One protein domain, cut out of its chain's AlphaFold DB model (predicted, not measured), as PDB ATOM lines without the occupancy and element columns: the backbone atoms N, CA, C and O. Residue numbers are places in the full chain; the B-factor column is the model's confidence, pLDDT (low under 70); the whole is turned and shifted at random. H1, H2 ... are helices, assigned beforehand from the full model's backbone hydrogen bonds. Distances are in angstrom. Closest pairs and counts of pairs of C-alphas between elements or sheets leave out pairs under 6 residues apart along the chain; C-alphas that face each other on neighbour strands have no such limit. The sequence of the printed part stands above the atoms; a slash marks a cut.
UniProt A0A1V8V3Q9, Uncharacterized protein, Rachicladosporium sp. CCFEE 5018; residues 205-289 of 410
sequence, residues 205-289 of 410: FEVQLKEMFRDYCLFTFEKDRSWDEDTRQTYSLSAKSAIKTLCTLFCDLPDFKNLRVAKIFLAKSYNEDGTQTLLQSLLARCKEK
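What this domain is: This is residues 205 to 289 of the 410 residues of an uncharacterized protein of Rachicladosporium sp. CCFEE 5018 (UniProt A0A1V8V3Q9). Four helices cross one another at large angles. The long helix H2 is crossed by H1, H4 packs by its residues 279 to 283 on the first turns of H1, and H3 meets H2 about perpendicular with its own first turn. One end of the longest axis is made by the beginning of H2 and the link that leads into it from H1, the other by the last turn of H4. The printed part has 85 residues with four named helices, in the order H1, H2, H3, H4, and no named strand; its class is all helix. The whole is compact, with a radius of gyration of the C-alphas of 12.9 A, and elongated, spanning 41 by 24 by 23 A.

Where its parts are: H1 holds residues 205 to 220, from C-alpha 205 at (178.700, 361.034, 240.920), and is 22.3 A long from first to last C-alpha. H2, the longest helix, holds residues 229 to 250 and measures 31.4 A; its first C-alpha stands at (186.168, 337.147, 258.174). H3, residues 259 to 271, measures 18.3 A. H4, residues 275 to 289, measures 21.1 A and ends with C-alpha 289 at (184.633, 363.503, 229.727).

How they stand to each other: H1 and H2 touch, with 21 pairs of C-alphas within 8 A; the closest C-alphas are those of Tyr 216 and Ala 239, 4.2 A apart. They run opposite ways at a steep tilt of 51 degrees, and H2 touches H1 with residues 235 to 243 alone. H1 touches H4 with residues 206 to 210 alone, and the closest C-alphas are those of Glu 206 and Leu 283, 6.6 A apart. These two run opposite ways at a steep tilt of 43 degrees. H2 touches H3 with residues 243 to 247 alone; the closest C-alphas are those of Cys 247 and Leu 259, 6.7 A apart, and the lines stand about perpendicular at 76 degrees. H1 and H3 are close but not clearly touching: their closest C-alphas, those of Cys 217 and Tyr 270, are 7.8 A apart. H3 and H4 are also close but not clearly touching, with the C-alphas of Ser 269 and Thr 275 closest at 5.5 A. H2 and H4 are near each other, with 8 pairs of C-alphas within 10 A. In H1, H2, H3 and H4 every O i to N i+4 pair is within hydrogen-bond range.

The domain as a whole: The two C-alphas farthest apart are those of Ser 226 and Glu 288, at 41.7 A. The printed part has no cut. The link from H3 to H4 is tight, those from H1 to H2 and from H2 to H3 are short, and none is long. The mean pLDDT of the printed part is 91.1, and no printed residue is under 70.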
ATOM      1  N   PHE A 205     177.457 361.764 241.158       88.81
ATOM      2  CA  PHE A 205     178.700 361.034 240.920       88.81
ATOM      3  C   PHE A 205     179.823 361.460 241.879       88.81
ATOM      4  O   PHE A 205     180.638 360.634 242.275       88.81
ATOM      5  N   GLU A 206     179.864 362.725 242.317       91.56
ATOM      6  CA  GLU A 206     180.807 363.169 243.352       91.56
ATOM      7  C   GLU A 206     180.652 362.374 244.659       91.56
ATOM      8  O   GLU A 206     181.652 362.064 245.310       91.56
ATOM      9  N   VAL A 207     179.419 362.026 245.043       90.44
ATOM     10  CA  VAL A 207     179.152 361.197 246.227       90.44
ATOM     11  C   VAL A 207     179.696 359.786 246.015       90.44
ATOM     12  O   VAL A 207     180.465 359.309 246.847       90.44
ATOM     13  N   GLN A 208     179.405 359.168 244.867       88.44
ATOM     14  CA  GLN A 208     179.908 357.828 244.537       88.44
ATOM     15  C   GLN A 208     181.440 357.784 244.461       88.44
ATOM     16  O   GLN A 208     182.073 356.847 244.944       88.44
ATOM     17  N   LEU A 209     182.065 358.823 243.902       91.38
ATOM     18  CA  LEU A 209     183.518 358.940 243.843       91.38
ATOM     19  C   LEU A 209     184.130 358.999 245.248       91.38
ATOM     20  O   LEU A 209     185.121 358.322 245.510       91.38
ATOM     21  N   LYS A 210     183.524 359.758 246.169       92.38
ATOM     22  CA  LYS A 210     183.953 359.806 247.577       92.38
ATOM     23  C   LYS A 210     183.812 358.451 248.265       92.38
ATOM     24  O   LYS A 210     184.715 358.069 249.004       92.38
ATOM     25  N   GLU A 211     182.721 357.731 248.022       90.00
ATOM     26  CA  GLU A 211     182.494 356.394 248.580       90.00
ATOM     27  C   GLU A 211     183.527 355.383 248.072       90.00
ATOM     28  O   GLU A 211     184.159 354.719 248.886       90.00
ATOM     29  N   MET A 212     183.819 355.355 246.766       89.75
ATOM     30  CA  MET A 212     184.878 354.497 246.210       89.75
ATOM     31  C   MET A 212     186.243 354.760 246.863       89.75
ATOM     32  O   MET A 212     186.976 353.828 247.196       89.75
ATOM     33  N   PHE A 213     186.594 356.032 247.069       90.94
ATOM     34  CA  PHE A 213     187.823 356.397 247.773       90.94
ATOM     35  C   PHE A 213     187.801 355.954 249.234       90.94
ATOM     36  O   PHE A 213     188.791 355.412 249.721       90.94
ATOM     37  N   ARG A 214     186.677 356.157 249.926       91.12
ATOM     38  CA  ARG A 214     186.501 355.739 251.317       91.12
ATOM     39  C   ARG A 214     186.655 354.229 251.466       91.12
ATOM     40  O   ARG A 214     187.411 353.807 252.332       91.12
ATOM     41  N   ASP A 215     186.010 353.439 250.617       90.19
ATOM     42  CA  ASP A 215     186.082 351.976 250.649       90.19
ATOM     43  C   ASP A 215     187.512 351.485 250.405       90.19
ATOM     44  O   ASP A 215     188.019 350.615 251.120       90.19
ATOM     45  N   TYR A 216     188.202 352.089 249.431       92.19
ATOM     46  CA  TYR A 216     189.601 351.783 249.165       92.19
ATOM     47  C   TYR A 216     190.506 352.127 250.357       92.19
ATOM     48  O   TYR A 216     191.330 351.300 250.755       92.19
ATOM     49  N   CYS A 217     190.358 353.319 250.943       91.88
ATOM     50  CA  CYS A 217     191.168 353.763 252.077       91.88
ATOM     51  C   CYS A 217     190.898 352.940 253.340       91.88
ATOM     52  O   CYS A 217     191.852 352.511 253.990       91.88
ATOM     53  N   LEU A 218     189.625 352.653 253.631       92.12
ATOM     54  CA  LEU A 218     189.201 351.859 254.779       92.12
ATOM     55  C   LEU A 218     189.907 350.502 254.783       92.12
ATOM     56  O   LEU A 218     190.562 350.127 255.751       92.12
ATOM     57  N   PHE A 219     189.845 349.783 253.662       93.00
ATOM     58  CA  PHE A 219     190.480 348.474 253.568       93.00
ATOM     59  C   PHE A 219     192.001 348.540 253.386       93.00
ATOM     60  O   PHE A 219     192.682 347.577 253.719       93.00
ATOM     61  N   THR A 220     192.571 349.606 252.823       92.75
ATOM     62  CA  THR A 220     194.012 349.633 252.502       92.75
ATOM     63  C   THR A 220     194.856 350.214 253.634       92.75
ATOM     64  O   THR A 220     195.925 349.676 253.923       92.75
ATOM     65  N   PHE A 221     194.384 351.280 254.279       92.25
ATOM     66  CA  PHE A 221     195.151 352.062 255.255       92.25
ATOM     67  C   PHE A 221     194.579 351.977 256.674       92.25
ATOM     68  O   PHE A 221     195.335 352.072 257.637       92.25
ATOM     69  N   GLU A 222     193.273 351.736 256.814       91.44
ATOM     70  CA  GLU A 222     192.552 351.774 258.096       91.44
ATOM     71  C   GLU A 222     192.043 350.386 258.519       91.44
ATOM     72  O   GLU A 222     191.017 350.264 259.186       91.44
ATOM     73  N   LYS A 223     192.749 349.314 258.122       87.19
ATOM     74  CA  LYS A 223     192.351 347.939 258.459       87.19
ATOM     75  C   LYS A 223     192.194 347.761 259.965       87.19
ATOM     76  O   LYS A 223     193.162 347.908 260.716       87.19
ATOM     77  N   ASP A 224     191.016 347.309 260.376       87.88
ATOM     78  CA  ASP A 224     190.753 346.944 261.760       87.88
ATOM     79  C   ASP A 224     190.979 345.439 261.977       87.88
ATOM     80  O   ASP A 224     190.547 344.588 261.196       87.88
ATOM     81  N   ARG A 225     191.667 345.093 263.067       88.06
ATOM     82  CA  ARG A 225     191.901 343.695 263.461       88.06
ATOM     83  C   ARG A 225     190.658 343.038 264.059       88.06
ATOM     84  O   ARG A 225     190.628 341.815 264.136       88.06
ATOM     85  N   SER A 226     189.682 343.831 264.494       93.50
ATOM     86  CA  SER A 226     188.420 343.368 265.075       93.50
ATOM     87  C   SER A 226     187.395 342.914 264.037       93.50
ATOM     88  O   SER A 226     186.409 342.290 264.419       93.50
ATOM     89  N   TRP A 227     187.618 343.186 262.745       92.88
ATOM     90  CA  TRP A 227     186.749 342.682 261.685       92.88
ATOM     91  C   TRP A 227     186.783 341.156 261.638       92.88
ATOM     92  O   TRP A 227     187.859 340.558 261.518       92.88
ATOM     93  N   ASP A 228     185.594 340.555 261.680       94.19
ATOM     94  CA  ASP A 228     185.397 339.150 261.343       94.19
ATOM     95  C   ASP A 228     185.726 338.872 259.863       94.19
ATOM     96  O   ASP A 228     186.006 339.781 259.068       94.19
ATOM     97  N   GLU A 229     185.759 337.589 259.508       90.19
ATOM     98  CA  GLU A 229     186.168 337.147 258.174       90.19
ATOM     99  C   GLU A 229     185.207 337.647 257.081       90.19
ATOM    100  O   GLU A 229     185.662 338.165 256.061       90.19
ATOM    101  N   ASP A 230     183.895 337.603 257.320       88.12
ATOM    102  CA  ASP A 230     182.876 338.034 256.353       88.12
ATOM    103  C   ASP A 230     182.943 339.548 256.079       88.12
ATOM    104  O   ASP A 230     182.891 340.005 254.928       88.12
ATOM    105  N   THR A 231     183.127 340.350 257.129       89.94
ATOM    106  CA  THR A 231     183.302 341.806 257.036       89.94
ATOM    107  C   THR A 231     184.581 342.142 256.281       89.94
ATOM    108  O   THR A 231     184.590 342.987 255.380       89.94
ATOM    109  N   ARG A 232     185.678 341.447 256.605       89.19
ATOM    110  CA  ARG A 232     186.964 341.624 255.926       89.19
ATOM    111  C   ARG A 232     186.864 341.291 254.443       89.19
ATOM    112  O   ARG A 232     187.419 342.031 253.626       89.19
ATOM    113  N   GLN A 233     186.179 340.207 254.088       87.62
ATOM    114  CA  GLN A 233     185.955 339.833 252.694       87.62
ATOM    115  C   GLN A 233     185.137 340.897 251.967       87.62
ATOM    116  O   GLN A 233     185.544 341.339 250.893       87.62
ATOM    117  N   THR A 234     184.063 341.389 252.582       85.88
ATOM    118  CA  THR A 234     183.212 342.439 252.007       85.88
ATOM    119  C   THR A 234     184.013 343.713 251.724       85.88
ATOM    120  O   THR A 234     184.057 344.171 250.583       85.88
ATOM    121  N   TYR A 235     184.742 344.245 252.709       89.81
ATOM    122  CA  TYR A 235     185.584 345.432 252.503       89.81
ATOM    123  C   TYR A 235     186.722 345.186 251.510       89.81
ATOM    124  O   TYR A 235     187.062 346.078 250.729       89.81
ATOM    125  N   SER A 236     187.286 343.973 251.474       89.50
ATOM    126  CA  SER A 236     188.282 343.619 250.462       89.50
ATOM    127  C   SER A 236     187.711 343.699 249.052       89.50
ATOM    128  O   SER A 236     188.418 344.146 248.145       89.50
ATOM    129  N   LEU A 237     186.490 343.212 248.849       85.25
ATOM    130  CA  LEU A 237     185.826 343.201 247.552       85.25
ATOM    131  C   LEU A 237     185.432 344.621 247.131       85.25
ATOM    132  O   LEU A 237     185.768 345.017 246.013       85.25
ATOM    133  N   SER A 238     184.864 345.423 248.041       85.44
ATOM    134  CA  SER A 238     184.563 346.840 247.789       85.44
ATOM    135  C   SER A 238     185.812 347.621 247.379       85.44
ATOM    136  O   SER A 238     185.816 348.295 246.351       85.44
ATOM    137  N   ALA A 239     186.927 347.461 248.100       89.88
ATOM    138  CA  ALA A 239     188.179 348.140 247.775       89.88
ATOM    139  C   ALA A 239     188.772 347.700 246.424       89.88
ATOM    140  O   ALA A 239     189.283 348.534 245.669       89.88
ATOM    141  N   LYS A 240     188.696 346.400 246.092       88.50
ATOM    142  CA  LYS A 240     189.110 345.867 244.780       88.50
ATOM    143  C   LYS A 240     188.250 346.442 243.650       88.50
ATOM    144  O   LYS A 240     188.796 346.834 242.617       88.50
ATOM    145  N   SER A 241     186.936 346.520 243.852       85.25
ATOM    146  CA  SER A 241     185.996 347.084 242.880       85.25
ATOM    147  C   SER A 241     186.219 348.587 242.678       85.25
ATOM    148  O   SER A 241     186.330 349.052 241.541       85.25
ATOM    149  N   ALA A 242     186.413 349.336 243.768       89.06
ATOM    150  CA  ALA A 242     186.700 350.765 243.736       89.06
ATOM    151  C   ALA A 242     187.953 351.080 242.908       89.06
ATOM    152  O   ALA A 242     187.888 351.849 241.948       89.06
ATOM    153  N   ILE A 243     189.094 350.442 243.202       90.75
ATOM    154  CA  ILE A 243     190.328 350.717 242.451       90.75
ATOM    155  C   ILE A 243     190.240 350.266 240.985       90.75
ATOM    156  O   ILE A 243     190.773 350.953 240.112       90.75
ATOM    157  N   LYS A 244     189.546 349.155 240.687       88.62
ATOM    158  CA  LYS A 244     189.301 348.709 239.303       88.62
ATOM    159  C   LYS A 244     188.472 349.745 238.542       88.62
ATOM    160  O   LYS A 244     188.815 350.088 237.411       88.62
ATOM    161  N   THR A 245     187.438 350.290 239.180       88.00
ATOM    162  CA  THR A 245     186.572 351.333 238.612       88.00
ATOM    163  C   THR A 245     187.353 352.620 238.354       88.00
ATOM    164  O   THR A 245     187.310 353.149 237.245       88.00
ATOM    165  N   LEU A 246     188.153 353.078 239.324       91.19
ATOM    166  CA  LEU A 246     189.027 354.246 239.162       91.19
ATOM    167  C   LEU A 246     190.021 354.057 238.009       91.19
ATOM    168  O   LEU A 246     190.151 354.934 237.159       91.19
ATOM    169  N   CYS A 247     190.687 352.901 237.933       90.88
ATOM    170  CA  CYS A 247     191.601 352.610 236.826       90.88
ATOM    171  C   CYS A 247     190.868 352.578 235.481       90.88
ATOM    172  O   CYS A 247     191.400 353.065 234.495       90.88
ATOM    173  N   THR A 248     189.641 352.060 235.436       88.50
ATOM    174  CA  THR A 248     188.839 352.024 234.205       88.50
ATOM    175  C   THR A 248     188.474 353.429 233.727       88.50
ATOM    176  O   THR A 248     188.591 353.729 232.539       88.50
ATOM    177  N   LEU A 249     188.071 354.309 234.645       89.94
ATOM    178  CA  LEU A 249     187.618 355.661 234.317       89.94
ATOM    179  C   LEU A 249     188.769 356.626 233.997       89.94
ATOM    180  O   LEU A 249     188.590 357.590 233.243       89.94
ATOM    181  N   PHE A 250     189.940 356.384 234.584       93.06
ATOM    182  CA  PHE A 250     191.077 357.299 234.550       93.06
ATOM    183  C   PHE A 250     192.335 356.703 233.914       93.06
ATOM    184  O   PHE A 250     193.401 357.286 234.065       93.06
ATOM    185  N   CYS A 251     192.265 355.588 233.174       91.06
ATOM    186  CA  CYS A 251     193.454 354.987 232.546       91.06
ATOM    187  C   CYS A 251     194.181 355.904 231.541       91.06
ATOM    188  O   CYS A 251     195.303 355.596 231.142       91.06
ATOM    189  N   ASP A 252     193.558 357.013 231.122       90.56
ATOM    190  CA  ASP A 252     194.189 358.089 230.346       90.56
ATOM    191  C   ASP A 252     195.179 358.934 231.167       90.56
ATOM    192  O   ASP A 252     196.002 359.653 230.600       90.56
ATOM    193  N   LEU A 253     195.113 358.856 232.497       92.81
ATOM    194  CA  LEU A 253     196.029 359.521 233.412       92.81
ATOM    195  C   LEU A 253     197.234 358.619 233.718       92.81
ATOM    196  O   LEU A 253     197.051 357.435 234.017       92.81
ATOM    197  N   PRO A 254     198.468 359.164 233.737       92.44
ATOM    198  CA  PRO A 254     199.663 358.399 234.098       92.44
ATOM    199  C   PRO A 254     199.528 357.678 235.444       92.44
ATOM    200  O   PRO A 254     199.937 356.523 235.565       92.44
ATOM    201  N   ASP A 255     198.890 358.335 236.413       94.38
ATOM    202  CA  ASP A 255     198.702 357.841 237.776       94.38
ATOM    203  C   ASP A 255     197.738 356.646 237.874       94.38
ATOM    204  O   ASP A 255     197.788 355.897 238.844       94.38
ATOM    205  N   PHE A 256     196.897 356.413 236.860       93.50
ATOM    206  CA  PHE A 256     195.878 355.352 236.843       93.50
ATOM    207  C   PHE A 256     196.056 354.361 235.686       93.50
ATOM    208  O   PHE A 256     195.180 353.539 235.423       93.50
ATOM    209  N   LYS A 257     197.214 354.383 235.011       89.12
ATOM    210  CA  LYS A 257     197.513 353.511 233.863       89.12
ATOM    211  C   LYS A 257     197.361 352.018 234.177       89.12
ATOM    212  O   LYS A 257     197.055 351.223 233.293       89.12
ATOM    213  N   ASN A 258     197.643 351.620 235.414       88.50
ATOM    214  CA  ASN A 258     197.419 350.266 235.907       88.50
ATOM    215  C   ASN A 258     197.278 350.264 237.434       88.50
ATOM    216  O   ASN A 258     197.652 351.221 238.114       88.50
ATOM    217  N   LEU A 259     196.807 349.134 237.971       91.06
ATOM    218  CA  LEU A 259     196.566 348.952 239.402       91.06
ATOM    219  C   LEU A 259     197.798 349.236 240.273       91.06
ATOM    220  O   LEU A 259     197.647 349.770 241.366       91.06
ATOM    221  N   ARG A 260     199.014 348.881 239.833       93.12
ATOM    222  CA  ARG A 260     200.226 349.077 240.650       93.12
ATOM    223  C   ARG A 260     200.542 350.563 240.815       93.12
ATOM    224  O   ARG A 260     200.762 351.008 241.937       93.12
ATOM    225  N   VAL A 261     200.525 351.319 239.716       94.44
ATOM    226  CA  VAL A 261     200.783 352.769 239.736       94.44
ATOM    227  C   VAL A 261     199.695 353.497 240.527       94.44
ATOM    228  O   VAL A 261     200.024 354.290 241.408       94.44
ATOM    229  N   ALA A 262     198.426 353.131 240.314       94.75
ATOM    230  CA  ALA A 262     197.298 353.702 241.045       94.75
ATOM    231  C   ALA A 262     197.431 353.505 242.561       94.75
ATOM    232  O   ALA A 262     197.249 354.451 243.320       94.75
ATOM    233  N   LYS A 263     197.823 352.308 243.022       95.19
ATOM    234  CA  LYS A 263     198.028 352.042 244.457       95.19
ATOM    235  C   LYS A 263     199.093 352.948 245.077       95.19
ATOM    236  O   LYS A 263     198.869 353.477 246.163       95.19
ATOM    237  N   ILE A 264     200.229 353.132 244.397       94.81
ATOM    238  CA  ILE A 264     201.328 353.993 244.871       94.81
ATOM    239  C   ILE A 264     200.863 355.448 244.948       94.81
ATOM    240  O   ILE A 264     201.077 356.117 245.959       94.81
ATOM    241  N   PHE A 265     200.203 355.923 243.893       94.88
ATOM    242  CA  PHE A 265     199.687 357.283 243.821       94.88
ATOM    243  C   PHE A 265     198.654 357.564 244.921       94.88
ATOM    244  O   PHE A 265     198.804 358.525 245.672       94.88
ATOM    245  N   LEU A 266     197.668 356.676 245.087       94.38
ATOM    246  CA  LEU A 266     196.634 356.799 246.116       94.38
ATOM    247  C   LEU A 266     197.220 356.762 247.534       94.38
ATOM    248  O   LEU A 266     196.806 357.550 248.381       94.38
ATOM    249  N   ALA A 267     198.212 355.901 247.792       93.81
ATOM    250  CA  ALA A 267     198.896 355.854 249.085       93.81
ATOM    251  C   ALA A 267     199.637 357.158 249.399       93.81
ATOM    252  O   ALA A 267     199.577 357.650 250.524       93.81
ATOM    253  N   LYS A 268     200.302 357.749 248.400       93.88
ATOM    254  CA  LYS A 268     200.942 359.057 248.555       93.88
ATOM    255  C   LYS A 268     199.913 360.140 248.887       93.88
ATOM    256  O   LYS A 268     200.091 360.859 249.862       93.88
ATOM    257  N   SER A 269     198.822 360.219 248.120       91.88
ATOM    258  CA  SER A 269     197.762 361.208 248.349       91.88
ATOM    259  C   SER A 269     197.095 361.067 249.718       91.88
ATOM    260  O   SER A 269     196.780 362.085 250.326       91.88
ATOM    261  N   TYR A 270     196.914 359.840 250.215       92.25
ATOM    262  CA  TYR A 270     196.371 359.593 251.552       92.25
ATOM    263  C   TYR A 270     197.317 360.092 252.655       92.25
ATOM    264  O   TYR A 270     196.904 360.841 253.534       92.25
ATOM    265  N   ASN A 271     198.605 359.737 252.578       91.44
ATOM    266  CA  ASN A 271     199.597 360.100 253.598       91.44
ATOM    267  C   ASN A 271     199.902 361.606 253.655       91.44
ATOM    268  O   ASN A 271     200.293 362.115 254.702       91.44
ATOM    269  N   GLU A 272     199.753 362.313 252.534       93.12
ATOM    270  CA  GLU A 272     199.996 363.759 252.424       93.12
ATOM    271  C   GLU A 272     198.735 364.607 252.694       93.12
ATOM    272  O   GLU A 272     198.757 365.813 252.453       93.12
ATOM    273  N   ASP A 273     197.634 363.997 253.158       88.38
ATOM    274  CA  ASP A 273     196.321 364.646 253.352       88.38
ATOM    275  C   ASP A 273     195.801 365.358 252.077       88.38
ATOM    276  O   ASP A 273     195.086 366.360 252.094       88.38
ATOM    277  N   GLY A 274     196.190 364.826 250.913       89.62
ATOM    278  CA  GLY A 274     195.876 365.354 249.584       89.62
ATOM    279  C   GLY A 274     194.586 364.797 248.977       89.62
ATOM    280  O   GLY A 274     194.240 365.152 247.847       89.62
ATOM    281  N   THR A 275     193.869 363.929 249.696       87.88
ATOM    282  CA  THR A 275     192.682 363.205 249.206       87.88
ATOM    283  C   THR A 275     191.611 364.143 248.658       87.88
ATOM    284  O   THR A 275     191.066 363.902 247.583       87.88
ATOM    285  N   GLN A 276     191.336 365.256 249.345       89.81
ATOM    286  CA  GLN A 276     190.309 366.203 248.908       89.81
ATOM    287  C   GLN A 276     190.680 366.897 247.588       89.81
ATOM    288  O   GLN A 276     189.837 367.044 246.702       89.81
ATOM    289  N   THR A 277     191.946 367.287 247.430       93.50
ATOM    290  CA  THR A 277     192.461 367.897 246.194       93.50
ATOM    291  C   THR A 277     192.423 366.903 245.035       93.50
ATOM    292  O   THR A 277     192.045 367.264 243.919       93.50
ATOM    293  N   LEU A 278     192.759 365.638 245.299       93.38
ATOM    294  CA  LEU A 278     192.665 364.563 244.316       93.38
ATOM    295  C   LEU A 278     191.216 364.314 243.874       93.38
ATOM    296  O   LEU A 278     190.937 364.232 242.682       93.38
ATOM    297  N   LEU A 279     190.270 364.245 244.810       93.19
ATOM    298  CA  LEU A 279     188.853 364.087 244.480       93.19
ATOM    299  C   LEU A 279     188.353 365.224 243.580       93.19
ATOM    300  O   LEU A 279     187.664 364.971 242.593       93.19
ATOM    301  N   GLN A 280     188.740 366.469 243.875       93.88
ATOM    302  CA  GLN A 280     188.383 367.623 243.049       93.88
ATOM    303  C   GLN A 280     188.976 367.540 241.637       93.88
ATOM    304  O   GLN A 280     188.275 367.849 240.669       93.88
ATOM    305  N   SER A 281     190.234 367.108 241.501       94.94
ATOM    306  CA  SER A 281     190.872 366.972 240.189       94.94
ATOM    307  C   SER A 281     190.221 365.861 239.362       94.94
ATOM    308  O   SER A 281     189.872 366.089 238.204       94.94
ATOM    309  N   LEU A 282     189.946 364.698 239.955       94.88
ATOM    310  CA  LEU A 282     189.260 363.592 239.282       94.88
ATOM    311  C   LEU A 282     187.822 363.948 238.891       94.88
ATOM    312  O   LEU A 282     187.382 363.618 237.788       94.88
ATOM    313  N   LEU A 283     187.100 364.682 239.742       93.81
ATOM    314  CA  LEU A 283     185.762 365.170 239.415       93.81
ATOM    315  C   LEU A 283     185.787 366.152 238.234       93.81
ATOM    316  O   LEU A 283     184.910 366.100 237.371       93.81
ATOM    317  N   ALA A 284     186.800 367.022 238.153       93.75
ATOM    318  CA  ALA A 284     186.994 367.897 236.997       93.75
ATOM    319  C   ALA A 284     187.236 367.088 235.711       93.75
ATOM    320  O   ALA A 284     186.619 367.377 234.687       93.75
ATOM    321  N   ARG A 285     188.026 366.009 235.780       93.81
ATOM    322  CA  ARG A 285     188.223 365.084 234.648       93.81
ATOM    323  C   ARG A 285     186.928 364.385 234.232       93.81
ATOM    324  O   ARG A 285     186.692 364.214 233.040       93.81
ATOM    325  N   CYS A 286     186.062 364.023 235.177       92.06
ATOM    326  CA  CYS A 286     184.740 363.469 234.859       92.06
ATOM    327  C   CYS A 286     183.868 364.491 234.121       92.06
ATOM    328  O   CYS A 286     183.249 364.154 233.114       92.06
ATOM    329  N   LYS A 287     183.874 365.759 234.560       90.12
ATOM    330  CA  LYS A 287     183.178 366.851 233.857       90.12
ATOM    331  C   LYS A 287     183.676 366.993 232.424       90.12
ATOM    332  O   LYS A 287     182.853 367.056 231.520       90.12
ATOM    333  N   GLU A 288     184.990 367.005 232.209       90.38
ATOM    334  CA  GLU A 288     185.593 367.075 230.869       90.38
ATOM    335  C   GLU A 288     185.131 365.923 229.965       90.38
ATOM    336  O   GLU A 288     184.728 366.168 228.829       90.38
ATOM    337  N   LYS A 289     185.104 364.683 230.478       88.12
ATOM    338  CA  LYS A 289     184.633 363.503 229.727       88.12
ATOM    339  C   LYS A 289     183.154 363.603 229.313       88.12
ATOM    340  O   LYS A 289     182.787 363.043 228.283       88.12
TER     341      LYS A 289